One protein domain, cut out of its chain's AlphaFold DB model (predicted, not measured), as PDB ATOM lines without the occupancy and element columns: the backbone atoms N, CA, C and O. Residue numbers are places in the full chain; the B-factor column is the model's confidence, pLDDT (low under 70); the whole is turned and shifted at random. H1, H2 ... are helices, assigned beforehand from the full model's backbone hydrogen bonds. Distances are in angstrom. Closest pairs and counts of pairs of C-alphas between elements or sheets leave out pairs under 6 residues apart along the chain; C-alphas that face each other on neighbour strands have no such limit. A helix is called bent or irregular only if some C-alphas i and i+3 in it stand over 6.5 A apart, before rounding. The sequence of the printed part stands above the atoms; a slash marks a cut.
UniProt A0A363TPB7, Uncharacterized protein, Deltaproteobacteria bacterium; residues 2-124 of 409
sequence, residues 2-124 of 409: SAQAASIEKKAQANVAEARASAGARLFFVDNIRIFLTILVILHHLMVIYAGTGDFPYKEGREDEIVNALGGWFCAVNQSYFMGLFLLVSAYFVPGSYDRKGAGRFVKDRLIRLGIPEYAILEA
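This is residues 2 to 124 of the 409 residues of an uncharacterized protein of Deltaproteobacteria bacterium (UniProt A0A363TPB7). Helix H1 sticks out as a long arm, H2 continues much the same way, H3 folds back beside H2, and H4 folds back again, an open zigzag with few contacts. The printed part has 123 residues, of which 103 are in the four named helices, H1 to H4 in order along the chain, with no named strand; the class is all helix. The whole is extended, radius of gyration of the C-alphas 23.0 A, spanning 82 by 33 by 18 A.

H1, residues 2 to 22, begins at C-alpha 2 (243.870, 225.852, 295.203) and measures 30.4 A. H2, residues 28 to 50, measures 32.9 A. H3, residues 65 to 101, was assigned as one helix by its hydrogen bonds but is bent: C-alphas 80 and 83 are 7.7 A apart. Its arms are H3a, residues 65 to 80, 22.6 A, and H3b, residues 83 to 101, 25.4 A, irregular with C-alphas 92 and 95 7.3 A apart. H4, residues 103 to 124, measures 30.7 A and ends at C-alpha 124 (237.239, 182.309, 242.336).

H1 and H2 are apart. H2 and H3a form a helical hairpin and touch, H2 with residues 40 to 48 alone and H3a with 71 to 78 alone; the closest C-alphas, of Met 47 and Gly 71, are 5.4 A apart. H3b and H4 are close but not clearly touching, closest C-alphas Tyr 98 and Phe 106, 5.8 A. Every O i to N i+4 pair is within hydrogen-bond range in H1, H2 and H3a; H3b has 12 of 15, H4 17 of 18.

The farthest C-alphas, of Ser 2 and Asp 64, are 82.4 A apart. The printed part has no cut; H2 to H3 is a long link. Residues 17 to 25, 52 to 63 and 116 to 124 have pLDDT under 70.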
ATOM      1  N   SER A   2     245.033 225.922 296.123       70.88
ATOM      2  CA  SER A   2     243.870 225.852 295.203       70.88
ATOM      3  C   SER A   2     244.057 226.571 293.854       70.88
ATOM      4  O   SER A   2     243.610 226.063 292.829       70.88
ATOM      5  N   ALA A   3     244.778 227.698 293.809       71.25
ATOM      6  CA  ALA A   3     245.007 228.447 292.564       71.25
ATOM      7  C   ALA A   3     245.897 227.696 291.552       71.25
ATOM      8  O   ALA A   3     245.681 227.764 290.343       71.25
ATOM      9  N   GLN A   4     246.878 226.936 292.048       70.69
ATOM     10  CA  GLN A   4     247.789 226.154 291.210       70.69
ATOM     11  C   GLN A   4     247.091 224.911 290.641       70.69
ATOM     12  O   GLN A   4     247.259 224.610 289.463       70.69
ATOM     13  N   ALA A   5     246.232 224.258 291.432       72.06
ATOM     14  CA  ALA A   5     245.387 223.158 290.966       72.06
ATOM     15  C   ALA A   5     244.397 223.616 289.878       72.06
ATOM     16  O   ALA A   5     244.331 223.003 288.814       72.06
ATOM     17  N   ALA A   6     243.726 224.755 290.078       78.50
ATOM     18  CA  ALA A   6     242.813 225.329 289.086       78.50
ATOM     19  C   ALA A   6     243.528 225.737 287.781       78.50
ATOM     20  O   ALA A   6     242.992 225.569 286.686       78.50
ATOM     21  N   SER A   7     244.768 226.235 287.870       80.38
ATOM     22  CA  SER A   7     245.577 226.545 286.685       80.38
ATOM     23  C   SER A   7     246.005 225.293 285.913       80.38
ATOM     24  O   SER A   7     246.116 225.359 284.687       80.38
ATOM     25  N   ILE A   8     246.281 224.185 286.602       83.00
ATOM     26  CA  ILE A   8     246.649 222.910 285.974       83.00
ATOM     27  C   ILE A   8     245.430 222.309 285.271       83.00
ATOM     28  O   ILE A   8     245.531 221.904 284.116       83.00
ATOM     29  N   GLU A   9     244.267 222.336 285.918       82.81
ATOM     30  CA  GLU A   9     243.017 221.834 285.347       82.81
ATOM     31  C   GLU A   9     242.591 222.635 284.107       82.81
ATOM     32  O   GLU A   9     242.261 222.057 283.071       82.81
ATOM     33  N   LYS A  10     242.713 223.968 284.150       83.62
ATOM     34  CA  LYS A  10     242.424 224.836 282.999       83.62
ATOM     35  C   LYS A  10     243.374 224.586 281.819       83.62
ATOM     36  O   LYS A  10     242.928 224.573 280.674       83.62
ATOM     37  N   LYS A  11     244.667 224.344 282.080       81.56
ATOM     38  CA  LYS A  11     245.637 223.953 281.039       81.56
ATOM     39  C   LYS A  11     245.327 222.571 280.463       81.56
ATOM     40  O   LYS A  11     245.382 222.399 279.251       81.56
ATOM     41  N   ALA A  12     244.945 221.608 281.300       76.25
ATOM     42  CA  ALA A  12     244.561 220.275 280.844       76.25
ATOM     43  C   ALA A  12     243.317 220.321 279.940       76.25
ATOM     44  O   ALA A  12     243.302 219.709 278.876       76.25
ATOM     45  N   GLN A  13     242.301 221.102 280.315       76.50
ATOM     46  CA  GLN A  13     241.087 221.275 279.512       76.50
ATOM     47  C   GLN A  13     241.357 221.993 278.181       76.50
ATOM     48  O   GLN A  13     240.811 221.585 277.156       76.50
ATOM     49  N   ALA A  14     242.228 223.009 278.171       77.06
ATOM     50  CA  ALA A  14     242.648 223.690 276.944       77.06
ATOM     51  C   ALA A  14     243.385 222.740 275.985       77.06
ATOM     52  O   ALA A  14     243.027 222.662 274.812       77.06
ATOM     53  N   ASN A  15     244.318 221.934 276.499       73.12
ATOM     54  CA  ASN A  15     245.052 220.946 275.701       73.12
ATOM     55  C   ASN A  15     244.123 219.856 275.136       73.12
ATOM     56  O   ASN A  15     244.288 219.417 274.001       73.12
ATOM     57  N   VAL A  16     243.114 219.429 275.904       70.50
ATOM     58  CA  VAL A  16     242.097 218.471 275.434       70.50
ATOM     59  C   VAL A  16     241.200 219.088 274.356       70.50
ATOM     60  O   VAL A  16     240.828 218.401 273.404       70.50
ATOM     61  N   ALA A  17     240.849 220.371 274.475       68.19
ATOM     62  CA  ALA A  17     240.073 221.083 273.463       68.19
ATOM     63  C   ALA A  17     240.868 221.265 272.159       68.19
ATOM     64  O   ALA A  17     240.332 221.017 271.080       68.19
ATOM     65  N   GLU A  18     242.152 221.608 272.254       65.56
ATOM     66  CA  GLU A  18     243.061 221.742 271.113       65.56
ATOM     67  C   GLU A  18     243.307 220.393 270.413       65.56
ATOM     68  O   GLU A  18     243.202 220.294 269.190       65.56
ATOM     69  N   ALA A  19     243.503 219.314 271.179       58.88
ATOM     70  CA  ALA A  19     243.607 217.954 270.645       58.88
ATOM     71  C   ALA A  19     242.310 217.477 269.960       58.88
ATOM     72  O   ALA A  19     242.347 216.759 268.961       58.88
ATOM     73  N   ARG A  20     241.138 217.887 270.464       58.75
ATOM     74  CA  ARG A  20     239.845 217.605 269.814       58.75
ATOM     75  C   ARG A  20     239.637 218.432 268.546       58.75
ATOM     76  O   ARG A  20     239.047 217.918 267.599       58.75
ATOM     77  N   ALA A  21     240.128 219.668 268.513       59.00
ATOM     78  CA  ALA A  21     240.085 220.518 267.329       59.00
ATOM     79  C   ALA A  21     241.001 219.986 266.210       59.00
ATOM     80  O   ALA A  21     240.598 219.969 265.047       59.00
ATOM     81  N   SER A  22     242.187 219.469 266.549       58.09
ATOM     82  CA  SER A  22     243.115 218.878 265.573       58.09
ATOM     83  C   SER A  22     242.663 217.504 265.058       58.09
ATOM     84  O   SER A  22     242.875 217.189 263.887       58.09
ATOM     85  N   ALA A  23     241.950 216.715 265.871       58.62
ATOM     86  CA  ALA A  23     241.409 215.409 265.477       58.62
ATOM     87  C   ALA A  23     240.353 215.467 264.349       58.62
ATOM     88  O   ALA A  23     240.059 214.440 263.732       58.62
ATOM     89  N   GLY A  24     239.786 216.649 264.074       57.22
ATOM     90  CA  GLY A  24     238.835 216.897 262.985       57.22
ATOM     91  C   GLY A  24     239.425 217.620 261.769       57.22
ATOM     92  O   GLY A  24     238.697 217.870 260.807       57.22
ATOM     93  N   ALA A  25     240.715 217.973 261.791       68.25
ATOM     94  CA  ALA A  25     241.337 218.724 260.710       68.25
ATOM     95  C   ALA A  25     241.525 217.840 259.467       68.25
ATOM     96  O   ALA A  25     242.153 216.779 259.503       68.25
ATOM     97  N   ARG A  26     240.962 218.281 258.341       74.06
ATOM     98  CA  ARG A  26     241.075 217.591 257.055       74.06
ATOM     99  C   ARG A  26     242.533 217.589 256.590       74.06
ATOM    100  O   ARG A  26     243.138 218.644 256.422       74.06
ATOM    101  N   LEU A  27     243.090 216.404 256.350       81.94
ATOM    102  CA  LEU A  27     244.466 216.252 255.875       81.94
ATOM    103  C   LEU A  27     244.513 216.386 254.349       81.94
ATOM    104  O   LEU A  27     244.417 215.397 253.626       81.94
ATOM    105  N   PHE A  28     244.672 217.615 253.856       83.25
ATOM    106  CA  PHE A  28     244.684 217.908 252.417       83.25
ATOM    107  C   PHE A  28     245.737 217.110 251.632       83.25
ATOM    108  O   PHE A  28     245.474 216.678 250.514       83.25
ATOM    109  N   PHE A  29     246.903 216.834 252.225       84.44
ATOM    110  CA  PHE A  29     247.930 216.022 251.566       84.44
ATOM    111  C   PHE A  29     247.477 214.568 251.339       84.44
ATOM    112  O   PHE A  29     247.801 213.977 250.313       84.44
ATOM    113  N   VAL A  30     246.688 213.999 252.258       85.06
ATOM    114  CA  VAL A  30     246.141 212.639 252.119       85.06
ATOM    115  C   VAL A  30     245.101 212.596 251.012       85.06
ATOM    116  O   VAL A  30     245.066 211.639 250.240       85.06
ATOM    117  N   ASP A  31     244.265 213.630 250.920       82.81
ATOM    118  CA  ASP A  31     243.293 213.753 249.837       82.81
ATOM    119  C   ASP A  31     244.005 213.829 248.480       82.81
ATOM    120  O   ASP A  31     243.627 213.104 247.561       82.81
ATOM    121  N   ASN A  32     245.090 214.602 248.376       88.06
ATOM    122  CA  ASN A  32     245.900 214.691 247.160       88.06
ATOM    123  C   ASN A  32     246.524 213.341 246.782       88.06
ATOM    124  O   ASN A  32     246.430 212.928 245.627       88.06
ATOM    125  N   ILE A  33     247.098 212.617 247.751       87.12
ATOM    126  CA  ILE A  33     247.649 211.274 247.515       87.12
ATOM    127  C   ILE A  33     246.540 210.314 247.064       87.12
ATOM    128  O   ILE A  33     246.741 209.542 246.133       87.12
ATOM    129  N   ARG A  34     245.347 210.368 247.667       82.38
ATOM    130  CA  ARG A  34     244.224 209.503 247.276       82.38
ATOM    131  C   ARG A  34     243.721 209.809 245.868       82.38
ATOM    132  O   ARG A  34     243.421 208.876 245.127       82.38
ATOM    133  N   ILE A  35     243.612 211.086 245.502       87.19
ATOM    134  CA  ILE A  35     243.225 211.513 244.152       87.19
ATOM    135  C   ILE A  35     244.262 211.020 243.144       87.19
ATOM    136  O   ILE A  35     243.894 210.363 242.173       87.19
ATOM    137  N   PHE A  36     245.549 211.250 243.420       90.00
ATOM    138  CA  PHE A  36     246.650 210.762 242.594       90.00
ATOM    139  C   PHE A  36     246.584 209.241 242.407       90.00
ATOM    140  O   PHE A  36     246.551 208.765 241.277       90.00
ATOM    141  N   LEU A  37     246.461 208.481 243.496       88.88
ATOM    142  CA  LEU A  37     246.356 207.024 243.450       88.88
ATOM    143  C   LEU A  37     245.115 206.538 242.691       88.88
ATOM    144  O   LEU A  37     245.175 205.522 242.010       88.88
ATOM    145  N   THR A  38     243.997 207.261 242.779       88.38
ATOM    146  CA  THR A  38     242.762 206.925 242.057       88.38
ATOM    147  C   THR A  38     242.932 207.134 240.554       88.38
ATOM    148  O   THR A  38     242.556 206.266 239.772       88.38
ATOM    149  N   ILE A  39     243.546 208.247 240.139       90.44
ATOM    150  CA  ILE A  39     243.907 208.486 238.734       90.44
ATOM    151  C   ILE A  39     244.840 207.374 238.241       90.44
ATOM    152  O   ILE A  39     244.631 206.820 237.165       90.44
ATOM    153  N   LEU A  40     245.821 206.996 239.061       90.06
ATOM    154  CA  LEU A  40     246.797 205.956 238.753       90.06
ATOM    155  C   LEU A  40     246.144 204.565 238.586       90.06
ATOM    156  O   LEU A  40     246.490 203.851 237.649       90.06
ATOM    157  N   VAL A  41     245.154 204.206 239.424       88.94
ATOM    158  CA  VAL A  41     244.318 202.991 239.253       88.94
ATOM    159  C   VAL A  41     243.631 203.000 237.900       88.94
ATOM    160  O   VAL A  41     243.676 202.003 237.181       88.94
ATOM    161  N   ILE A  42     242.950 204.106 237.590       88.19
ATOM    162  CA  ILE A  42     242.129 204.230 236.387       88.19
ATOM    163  C   ILE A  42     243.023 204.078 235.158       88.19
ATOM    164  O   ILE A  42     242.734 203.255 234.296       88.19
ATOM    165  N   LEU A  43     244.145 204.800 235.118       87.50
ATOM    166  CA  LEU A  43     245.120 204.698 234.033       87.50
ATOM    167  C   LEU A  43     245.690 203.283 233.902       87.50
ATOM    168  O   LEU A  43     245.804 202.787 232.789       87.50
ATOM    169  N   HIS A  44     245.996 202.609 235.012       89.00
ATOM    170  CA  HIS A  44     246.481 201.228 234.983       89.00
ATOM    171  C   HIS A  44     245.475 200.273 234.345       89.00
ATOM    172  O   HIS A  44     245.833 199.543 233.430       89.00
ATOM    173  N   HIS A  45     244.208 200.323 234.755       85.94
ATOM    174  CA  HIS A  45     243.185 199.437 234.196       85.94
ATOM    175  C   HIS A  45     242.865 199.778 232.736       85.94
ATOM    176  O   HIS A  45     242.648 198.872 231.940       85.94
ATOM    177  N   LEU A  46     242.904 201.059 232.356       84.44
ATOM    178  CA  LEU A  46     242.798 201.463 230.953       84.44
ATOM    179  C   LEU A  46     243.946 200.879 230.117       84.44
ATOM    180  O   LEU A  46     243.695 200.308 229.062       84.44
ATOM    181  N   MET A  47     245.190 200.963 230.594       81.94
ATOM    182  CA  MET A  47     246.349 200.418 229.873       81.94
ATOM    183  C   MET A  47     246.333 198.888 229.806       81.94
ATOM    184  O   MET A  47     246.688 198.319 228.780       81.94
ATOM    185  N   VAL A  48     245.859 198.208 230.849       77.94
ATOM    186  CA  VAL A  48     245.656 196.751 230.844       77.94
ATOM    187  C   VAL A  48     244.633 196.327 229.773       77.94
ATOM    188  O   VAL A  48     244.860 195.356 229.055       77.94
ATOM    189  N   ILE A  49     243.538 197.080 229.617       75.12
ATOM    190  CA  ILE A  49     242.473 196.796 228.636       75.12
ATOM    191  C   ILE A  49     242.922 197.099 227.199       75.12
ATOM    192  O   ILE A  49     242.698 196.285 226.299       75.12
ATOM    193  N   TYR A  50     243.540 198.263 226.981       75.25
ATOM    194  CA  TYR A  50     243.836 198.776 225.640       75.25
ATOM    195  C   TYR A  50     245.220 198.395 225.110       75.25
ATOM    196  O   TYR A  50     245.354 198.222 223.905       75.25
ATOM    197  N   ALA A  51     246.225 198.227 225.976       71.88
ATOM    198  CA  ALA A  51     247.567 197.772 225.590       71.88
ATOM    199  C   ALA A  51     247.777 196.263 225.827       71.88
ATOM    200  O   ALA A  51     248.897 195.772 225.743       71.88
ATOM    201  N   GLY A  52     246.723 195.526 226.205       63.56
ATOM    202  CA  GLY A  52     246.744 194.063 226.341       63.56
ATOM    203  C   GLY A  52     247.670 193.507 227.432       63.56
ATOM    204  O   GLY A  52     247.925 192.300 227.471       63.56
ATOM    205  N   THR A  53     248.175 194.361 228.323       61.22
ATOM    206  CA  THR A  53     249.165 193.998 229.346       61.22
ATOM    207  C   THR A  53     248.479 193.406 230.581       61.22
ATOM    208  O   THR A  53     247.617 194.042 231.170       61.22
ATOM    209  N   GLY A  54     248.856 192.192 230.998       61.72
ATOM    210  CA  GLY A  54     248.314 191.528 232.199       61.72
ATOM    211  C   GLY A  54     247.070 190.654 231.972       61.72
ATOM    212  O   GLY A  54     246.647 190.412 230.839       61.72
ATOM    213  N   ASP A  55     246.498 190.152 233.069       55.84
ATOM    214  CA  ASP A  55     245.325 189.267 233.079       55.84
ATOM    215  C   ASP A  55     244.058 190.060 233.414       55.84
ATOM    216  O   ASP A  55     243.755 190.329 234.576       55.84
ATOM    217  N   PHE A  56     243.306 190.445 232.383       58.94
ATOM    218  CA  PHE A  56     242.006 191.095 232.534       58.94
ATOM    219  C   PHE A  56     240.958 190.400 231.658       58.94
ATOM    220  O   PHE A  56     241.300 189.965 230.555       58.94
ATOM    221  N   PRO A  57     239.690 190.291 232.107       55.16
ATOM    222  CA  PRO A  57     238.661 189.512 231.405       55.16
ATOM    223  C   PRO A  57     238.290 190.042 230.017       55.16
ATOM    224  O   PRO A  57     237.680 189.324 229.231       55.16
ATOM    225  N   TYR A  58     238.617 191.302 229.729       53.62
ATOM    226  CA  TYR A  58     238.293 191.980 228.484       53.62
ATOM    227  C   TYR A  58     239.544 192.661 227.922       53.62
ATOM    228  O   TYR A  58     240.157 193.483 228.603       53.62
ATOM    229  N   LYS A  59     239.922 192.310 226.693       59.75
ATOM    230  CA  LYS A  59     241.058 192.885 225.962       59.75
ATOM    231  C   LYS A  59     240.551 193.314 224.593       59.75
ATOM    232  O   LYS A  59     240.056 192.475 223.848       59.75
ATOM    233  N   GLU A  60     240.643 194.604 224.282       60.81
ATOM    234  CA  GLU A  60     240.047 195.166 223.057       60.81
ATOM    235  C   GLU A  60     241.035 195.225 221.871       60.81
ATOM    236  O   GLU A  60     240.665 195.608 220.769       60.81
ATOM    237  N   GLY A  61     242.279 194.760 222.059       56.34
ATOM    238  CA  GLY A  61     243.126 194.266 220.964       56.34
ATOM    239  C   GLY A  61     243.529 195.283 219.888       56.34
ATOM    240  O   GLY A  61     243.512 194.946 218.707       56.34
ATOM    241  N   ARG A  62     243.929 196.511 220.251       56.31
ATOM    242  CA  ARG A  62     244.706 197.367 219.330       56.31
ATOM    243  C   ARG A  62     246.197 197.123 219.544       56.31
ATOM    244  O   ARG A  62     246.817 197.721 220.414       56.31
ATOM    245  N   GLU A  63     246.748 196.211 218.752       61.62
ATOM    246  CA  GLU A  63     248.122 195.707 218.867       61.62
ATOM    247  C   GLU A  63     249.143 196.547 218.079       61.62
ATOM    248  O   GLU A  63     249.966 196.005 217.345       61.62
ATOM    249  N   ASP A  64     249.107 197.878 218.182       74.50
ATOM    250  CA  ASP A  64     250.224 198.663 217.651       74.50
ATOM    251  C   ASP A  64     251.427 198.587 218.612       74.50
ATOM    252  O   ASP A  64     251.287 198.728 219.830       74.50
ATOM    253  N   GLU A  65     252.622 198.304 218.075       77.38
ATOM    254  CA  GLU A  65     253.839 198.041 218.872       77.38
ATOM    255  C   GLU A  65     254.154 199.172 219.860       77.38
ATOM    256  O   GLU A  65     254.654 198.934 220.961       77.38
ATOM    257  N   ILE A  66     253.819 200.406 219.481       80.81
ATOM    258  CA  ILE A  66     254.047 201.604 220.285       80.81
ATOM    259  C   ILE A  66     253.139 201.602 221.518       80.81
ATOM    260  O   ILE A  66     253.630 201.803 222.632       80.81
ATOM    261  N   VAL A  67     251.836 201.351 221.353       80.06
ATOM    262  CA  VAL A  67     250.885 201.266 222.473       80.06
ATOM    263  C   VAL A  67     251.239 200.119 223.417       80.06
ATOM    264  O   VAL A  67     251.227 200.318 224.633       80.06
ATOM    265  N   ASN A  68     251.648 198.966 222.888       77.81
ATOM    266  CA  ASN A  68     252.069 197.828 223.706       77.81
ATOM    267  C   ASN A  68     253.339 198.133 224.516       77.81
ATOM    268  O   ASN A  68     253.391 197.854 225.716       77.81
ATOM    269  N   ALA A  69     254.348 198.750 223.895       81.88
ATOM    270  CA  ALA A  69     255.590 199.114 224.574       81.88
ATOM    271  C   ALA A  69     255.362 200.168 225.671       81.88
ATOM    272  O   ALA A  69     255.835 200.009 226.801       81.88
ATOM    273  N   LEU A  70     254.602 201.226 225.368       83.81
ATOM    274  CA  LEU A  70     254.302 202.297 226.323       83.81
ATOM    275  C   LEU A  70     253.393 201.817 227.458       83.81
ATOM    276  O   LEU A  70     253.667 202.102 228.627       83.81
ATOM    277  N   GLY A  71     252.338 201.069 227.132       84.19
ATOM    278  CA  GLY A  71     251.419 200.493 228.109       84.19
ATOM    279  C   GLY A  71     252.112 199.478 229.015       84.19
ATOM    280  O   GLY A  71     251.948 199.534 230.231       84.19
ATOM    281  N   GLY A  72     252.959 198.611 228.451       82.06
ATOM    282  CA  GLY A  72     253.733 197.623 229.204       82.06
ATOM    283  C   GLY A  72     254.720 198.264 230.170       82.06
ATOM    284  O   GLY A  72     254.750 197.901 231.348       82.06
ATOM    285  N   TRP A  73     255.468 199.271 229.713       85.06
ATOM    286  CA  TRP A  73     256.367 200.032 230.580       85.06
ATOM    287  C   TRP A  73     255.605 200.732 231.709       85.06
ATOM    288  O   TRP A  73     255.974 200.603 232.879       85.06
ATOM    289  N   PHE A  74     254.506 201.419 231.381       88.75
ATOM    290  CA  PHE A  74     253.675 202.096 232.372       88.75
ATOM    291  C   PHE A  74     253.127 201.115 233.414       88.75
ATOM    292  O   PHE A  74     253.245 201.365 234.614       88.75
ATOM    293  N   CYS A  75     252.562 199.987 232.977       86.06
ATOM    294  CA  CYS A  75     252.008 198.973 233.865       86.06
ATOM    295  C   CYS A  75     253.082 198.352 234.762       86.06
ATOM    296  O   CYS A  75     252.856 198.268 235.967       86.06
ATOM    297  N   ALA A  76     254.252 197.998 234.221       84.12
ATOM    298  CA  ALA A  76     255.356 197.419 234.990       84.12
ATOM    299  C   ALA A  76     255.881 198.384 236.062       84.12
ATOM    300  O   ALA A  76     256.027 198.016 237.231       84.12
ATOM    301  N   VAL A  77     256.110 199.646 235.681       85.75
ATOM    302  CA  VAL A  77     256.548 200.690 236.611       85.75
ATOM    303  C   VAL A  77     255.484 200.911 237.676       85.75
ATOM    304  O   VAL A  77     255.797 200.858 238.864       85.75
ATOM    305  N   ASN A  78     254.222 201.088 237.283       87.12
ATOM    306  CA  ASN A  78     253.131 201.321 238.217       87.12
ATOM    307  C   ASN A  78     252.963 200.162 239.214       87.12
ATOM    308  O   ASN A  78     252.924 200.378 240.424       87.12
ATOM    309  N   GLN A  79     252.928 198.922 238.729       84.19
ATOM    310  CA  GLN A  79     252.697 197.728 239.543       84.19
ATOM    311  C   GLN A  79     253.772 197.518 240.622       84.19
ATOM    312  O   GLN A  79     253.463 196.977 241.683       84.19
ATOM    313  N   SER A  80     254.999 198.007 240.402       82.88
ATOM    314  CA  SER A  80     256.109 197.868 241.356       82.88
ATOM    315  C   SER A  80     255.914 198.619 242.683       82.88
ATOM    316  O   SER A  80     256.429 198.181 243.711       82.88
ATOM    317  N   TYR A  81     255.158 199.724 242.697       82.50
ATOM    318  CA  TYR A  81     255.010 200.578 243.889       82.50
ATOM    319  C   TYR A  81     253.559 200.901 244.255       82.50
ATOM    320  O   TYR A  81     253.283 201.294 245.392       82.50
ATOM    321  N   PHE A  82     252.624 200.727 243.318       80.06
ATOM    322  CA  PHE A  82     251.220 201.101 243.452       80.06
ATOM    323  C   PHE A  82     250.577 200.533 244.729       80.06
ATOM    324  O   PHE A  82     250.068 201.289 245.560       80.06
ATOM    325  N   MET A  83     250.687 199.219 244.959       81.75
ATOM    326  CA  MET A  83     250.150 198.580 246.172       81.75
ATOM    327  C   MET A  83     250.871 199.039 247.445       81.75
ATOM    328  O   MET A  83     250.235 199.216 248.488       81.75
ATOM    329  N   GLY A  84     252.178 199.301 247.357       85.25
ATOM    330  CA  GLY A  84     252.979 199.818 248.467       85.25
ATOM    331  C   GLY A  84     252.487 201.178 248.967       85.25
ATOM    332  O   GLY A  84     252.366 201.382 250.175       85.25
ATOM    333  N   LEU A  85     252.104 202.085 248.064       85.75
ATOM    334  CA  LEU A  85     251.555 203.394 248.436       85.75
ATOM    335  C   LEU A  85     250.179 203.290 249.109       85.75
ATOM    336  O   LEU A  85     249.919 203.990 250.090       85.75
ATOM    337  N   PHE A  86     249.306 202.391 248.642       83.19
ATOM    338  CA  PHE A  86     248.021 202.139 249.308       83.19
ATOM    339  C   PHE A  86     248.205 201.584 250.724       83.19
ATOM    340  O   PHE A  86     247.502 202.002 251.651       83.19
ATOM    341  N   LEU A  87     249.168 200.678 250.911       83.81
ATOM    342  CA  LEU A  87     249.514 200.145 252.225       83.81
ATOM    343  C   LEU A  87     250.104 201.223 253.137       83.81
ATOM    344  O   LEU A  87     249.707 201.293 254.297       83.81
ATOM    345  N   LEU A  88     250.955 202.112 252.614       85.69
ATOM    346  CA  LEU A  88     251.519 203.240 253.359       85.69
ATOM    347  C   LEU A  88     250.425 204.194 253.868       85.69
ATOM    348  O   LEU A  88     250.382 204.519 255.056       85.69
ATOM    349  N   VAL A  89     249.491 204.595 252.996       86.06
ATOM    350  CA  VAL A  89     248.357 205.453 253.383       86.06
ATOM    351  C   VAL A  89     247.452 204.741 254.390       86.06
ATOM    352  O   VAL A  89     247.006 205.349 255.360       86.06
ATOM    353  N   SER A  90     247.188 203.446 254.198       84.50
ATOM    354  CA  SER A  90     246.397 202.651 255.144       84.50
ATOM    355  C   SER A  90     247.075 202.573 256.515       84.50
ATOM    356  O   SER A  90     246.413 202.807 257.528       84.50
ATOM    357  N   ALA A  91     248.385 202.307 256.549       86.50
ATOM    358  CA  ALA A  91     249.185 202.198 257.765       86.50
ATOM    359  C   ALA A  91     249.170 203.499 258.578       86.50
ATOM    360  O   ALA A  91     248.982 203.445 259.793       86.50
ATOM    361  N   TYR A  92     249.243 204.657 257.915       87.94
ATOM    362  CA  TYR A  92     249.163 205.968 258.571       87.94
ATOM    363  C   TYR A  92     247.897 206.134 259.437       87.94
ATOM    364  O   TYR A  92     247.937 206.741 260.505       87.94
ATOM    365  N   PHE A  93     246.766 205.547 259.028       87.56
ATOM    366  CA  PHE A  93     245.497 205.639 259.762       87.56
ATOM    367  C   PHE A  93     245.216 204.470 260.712       87.56
ATOM    368  O   PHE A  93     244.200 204.496 261.416       87.56
ATOM    369  N   VAL A  94     246.069 203.441 260.744       87.75
ATOM    370  CA  VAL A  94     245.862 202.257 261.591       87.75
ATOM    371  C   VAL A  94     245.844 202.612 263.081       87.75
ATOM    372  O   VAL A  94     244.839 202.266 263.706       87.75
ATOM    373  N   PRO A  95     246.832 203.340 263.648       87.88
ATOM    374  CA  PRO A  95     246.851 203.650 265.079       87.88
ATOM    375  C   PRO A  95     245.602 204.416 265.524       87.88
ATOM    376  O   PRO A  95     244.834 203.933 266.348       87.88
ATOM    377  N   GLY A  96     245.273 205.526 264.852       85.50
ATOM    378  CA  GLY A  96     244.081 206.306 265.195       85.50
ATOM    379  C   GLY A  96     242.764 205.545 264.985       85.50
ATOM    380  O   GLY A  96     241.784 205.782 265.690       85.50
ATOM    381  N   SER A  97     242.697 204.619 264.022       83.06
ATOM    382  CA  SER A  97     241.530 203.740 263.874       83.06
ATOM    383  C   SER A  97     241.454 202.686 264.979       83.06
ATOM    384  O   SER A  97     240.342 202.297 265.336       83.06
ATOM    385  N   TYR A  98     242.588 202.186 265.464       88.12
ATOM    386  CA  TYR A  98     242.658 201.221 266.554       88.12
ATOM    387  C   TYR A  98     242.246 201.882 267.872       88.12
ATOM    388  O   TYR A  98     241.296 201.421 268.503       88.12
ATOM    389  N   ASP A  99     242.839 203.030 268.201       87.56
ATOM    390  CA  ASP A  99     242.588 203.762 269.447       87.56
ATOM    391  C   ASP A  99     241.119 204.181 269.590       87.56
ATOM    392  O   ASP A  99     240.528 204.075 270.662       87.56
ATOM    393  N   ARG A 100     240.476 204.593 268.486       85.50
ATOM    394  CA  ARG A 100     239.049 204.963 268.489       85.50
ATOM    395  C   ARG A 100     238.094 203.778 268.622       85.50
ATOM    396  O   ARG A 100     236.957 203.968 269.046       85.50
ATOM    397  N   LYS A 101     238.483 202.587 268.156       84.75
ATOM    398  CA  LYS A 101     237.575 201.430 268.028       84.75
ATOM    399  C   LYS A 101     237.802 200.357 269.089       84.75
ATOM    400  O   LYS A 101     236.886 199.573 269.335       84.75
ATOM    401  N   GLY A 102     238.996 200.302 269.670       88.00
ATOM    402  CA  GLY A 102     239.461 199.184 270.483       88.00
ATOM    403  C   GLY A 102     239.747 197.920 269.660       88.00
ATOM    404  O   GLY A 102     239.309 197.771 268.514       88.00
ATOM    405  N   ALA A 103     240.470 196.977 270.272       89.94
ATOM    406  CA  ALA A 103     241.016 195.791 269.609       89.94
ATOM    407  C   ALA A 103     239.955 194.920 268.911       89.94
ATOM    408  O   ALA A 103     240.072 194.632 267.722       89.94
ATOM    409  N   GLY A 104     238.887 194.535 269.621       89.31
ATOM    410  CA  GLY A 104     237.899 193.580 269.101       89.31
ATOM    411  C   GLY A 104     237.146 194.089 267.868       89.31
ATOM    412  O   GLY A 104     237.041 193.392 266.857       89.31
ATOM    413  N   ARG A 105     236.660 195.337 267.912       85.31
ATOM    414  CA  ARG A 105     235.944 195.947 266.782       85.31
ATOM    415  C   ARG A 105     236.881 196.241 265.612       85.31
ATOM    416  O   ARG A 105     236.487 196.052 264.464       85.31
ATOM    417  N   PHE A 106     238.112 196.666 265.893       87.56
ATOM    418  CA  PHE A 106     239.127 196.890 264.867       87.56
ATOM    419  C   PHE A 106     239.455 195.604 264.091       87.56
ATOM    420  O   PHE A 106     239.426 195.613 262.860       87.56
ATOM    421  N   VAL A 107     239.705 194.496 264.799       87.44
ATOM    422  CA  VAL A 107     240.023 193.194 264.189       87.44
ATOM    423  C   VAL A 107     238.834 192.654 263.394       87.44
ATOM    424  O   VAL A 107     239.004 192.280 262.235       87.44
ATOM    425  N   LYS A 108     237.615 192.698 263.951       85.44
ATOM    426  CA  LYS A 108     236.397 192.269 263.243       85.44
ATOM    427  C   LYS A 108     236.179 193.046 261.940       85.44
ATOM    428  O   LYS A 108     235.919 192.439 260.905       85.44
ATOM    429  N   ASP A 109     236.319 194.373 261.969       80.38
ATOM    430  CA  ASP A 109     236.168 195.215 260.776       80.38
ATOM    431  C   ASP A 109     237.194 194.853 259.688       80.38
ATOM    432  O   ASP A 109     236.865 194.876 258.501       80.38
ATOM    433  N   ARG A 110     238.441 194.535 260.067       82.00
ATOM    434  CA  ARG A 110     239.496 194.143 259.122       82.00
ATOM    435  C   ARG A 110     239.267 192.746 258.550       82.00
ATOM    436  O   ARG A 110     239.372 192.599 257.338       82.00
ATOM    437  N   LEU A 111     238.879 191.776 259.378       79.38
ATOM    438  CA  LEU A 111     238.552 190.415 258.937       79.38
ATOM    439  C   LEU A 111     237.386 190.395 257.948       79.38
ATOM    440  O   LEU A 111     237.456 189.707 256.943       79.38
ATOM    441  N   ILE A 112     236.343 191.195 258.174       74.81
ATOM    442  CA  ILE A 112     235.218 191.292 257.232       74.81
ATOM    443  C   ILE A 112     235.665 191.930 255.911       74.81
ATOM    444  O   ILE A 112     235.305 191.458 254.838       74.81
ATOM    445  N   ARG A 113     236.453 193.010 255.973       70.75
ATOM    446  CA  ARG A 113     236.849 193.780 254.782       70.75
ATOM    447  C   ARG A 113     237.922 193.113 253.931       70.75
ATOM    448  O   ARG A 113     237.949 193.375 252.739       70.75
ATOM    449  N   LEU A 114     238.815 192.334 254.536       74.50
ATOM    450  CA  LEU A 114     239.888 191.625 253.833       74.50
ATOM    451  C   LEU A 114     239.513 190.165 253.586       74.50
ATOM    452  O   LEU A 114     239.704 189.667 252.487       74.50
ATOM    453  N   GLY A 115     238.918 189.503 254.577       70.81
ATOM    454  CA  GLY A 115     238.595 188.083 254.510       70.81
ATOM    455  C   GLY A 115     237.457 187.751 253.554       70.81
ATOM    456  O   GLY A 115     237.541 186.730 252.894       70.81
ATOM    457  N   ILE A 116     236.420 188.590 253.421       69.94
ATOM    458  CA  ILE A 116     235.321 188.303 252.477       69.94
ATOM    459  C   ILE A 116     235.784 188.426 251.016       69.94
ATOM    460  O   ILE A 116     235.511 187.501 250.253       69.94
ATOM    461  N   PRO A 117     236.486 189.502 250.595       60.97
ATOM    462  CA  PRO A 117     237.025 189.573 249.240       60.97
ATOM    463  C   PRO A 117     238.084 188.506 248.963       60.97
ATOM    464  O   PRO A 117     238.030 187.895 247.906       60.97
ATOM    465  N   GLU A 118     238.993 188.240 249.906       62.53
ATOM    466  CA  GLU A 118     240.017 187.199 249.748       62.53
ATOM    467  C   GLU A 118     239.385 185.811 249.635       62.53
ATOM    468  O   GLU A 118     239.710 185.061 248.724       62.53
ATOM    469  N   TYR A 119     238.412 185.487 250.491       64.12
ATOM    470  CA  TYR A 119     237.633 184.257 250.372       64.12
ATOM    471  C   TYR A 119     236.932 184.178 249.011       64.12
ATOM    472  O   TYR A 119     237.022 183.158 248.344       64.12
ATOM    473  N   ALA A 120     236.311 185.266 248.547       56.44
ATOM    474  CA  ALA A 120     235.676 185.309 247.233       56.44
ATOM    475  C   ALA A 120     236.677 185.132 246.072       56.44
ATOM    476  O   ALA A 120     236.319 184.522 245.069       56.44
ATOM    477  N   ILE A 121     237.912 185.632 246.199       55.47
ATOM    478  CA  ILE A 121     238.987 185.496 245.202       55.47
ATOM    479  C   ILE A 121     239.593 184.087 245.223       55.47
ATOM    480  O   ILE A 121     239.799 183.501 244.165       55.47
ATOM    481  N   LEU A 122     239.835 183.509 246.399       53.62
ATOM    482  CA  LEU A 122     240.339 182.141 246.550       53.62
ATOM    483  C   LEU A 122     239.310 181.115 246.057       53.62
ATOM    484  O   LEU A 122     239.656 180.205 245.304       53.62
ATOM    485  N   GLU A 123     238.033 181.329 246.384       55.81
ATOM    486  CA  GLU A 123     236.909 180.600 245.791       55.81
ATOM    487  C   GLU A 123     236.814 180.838 244.281       55.81
ATOM    488  O   GLU A 123     236.357 179.953 243.561       55.81
ATOM    489  N   ALA A 124     237.232 182.002 243.765       51.97
ATOM    490  CA  ALA A 124     237.239 182.309 242.336       51.97
ATOM    491  C   ALA A 124     238.394 181.625 241.572       51.97
ATOM    492  O   ALA A 124     238.155 181.123 240.472       51.97
TER     493      ALA A 124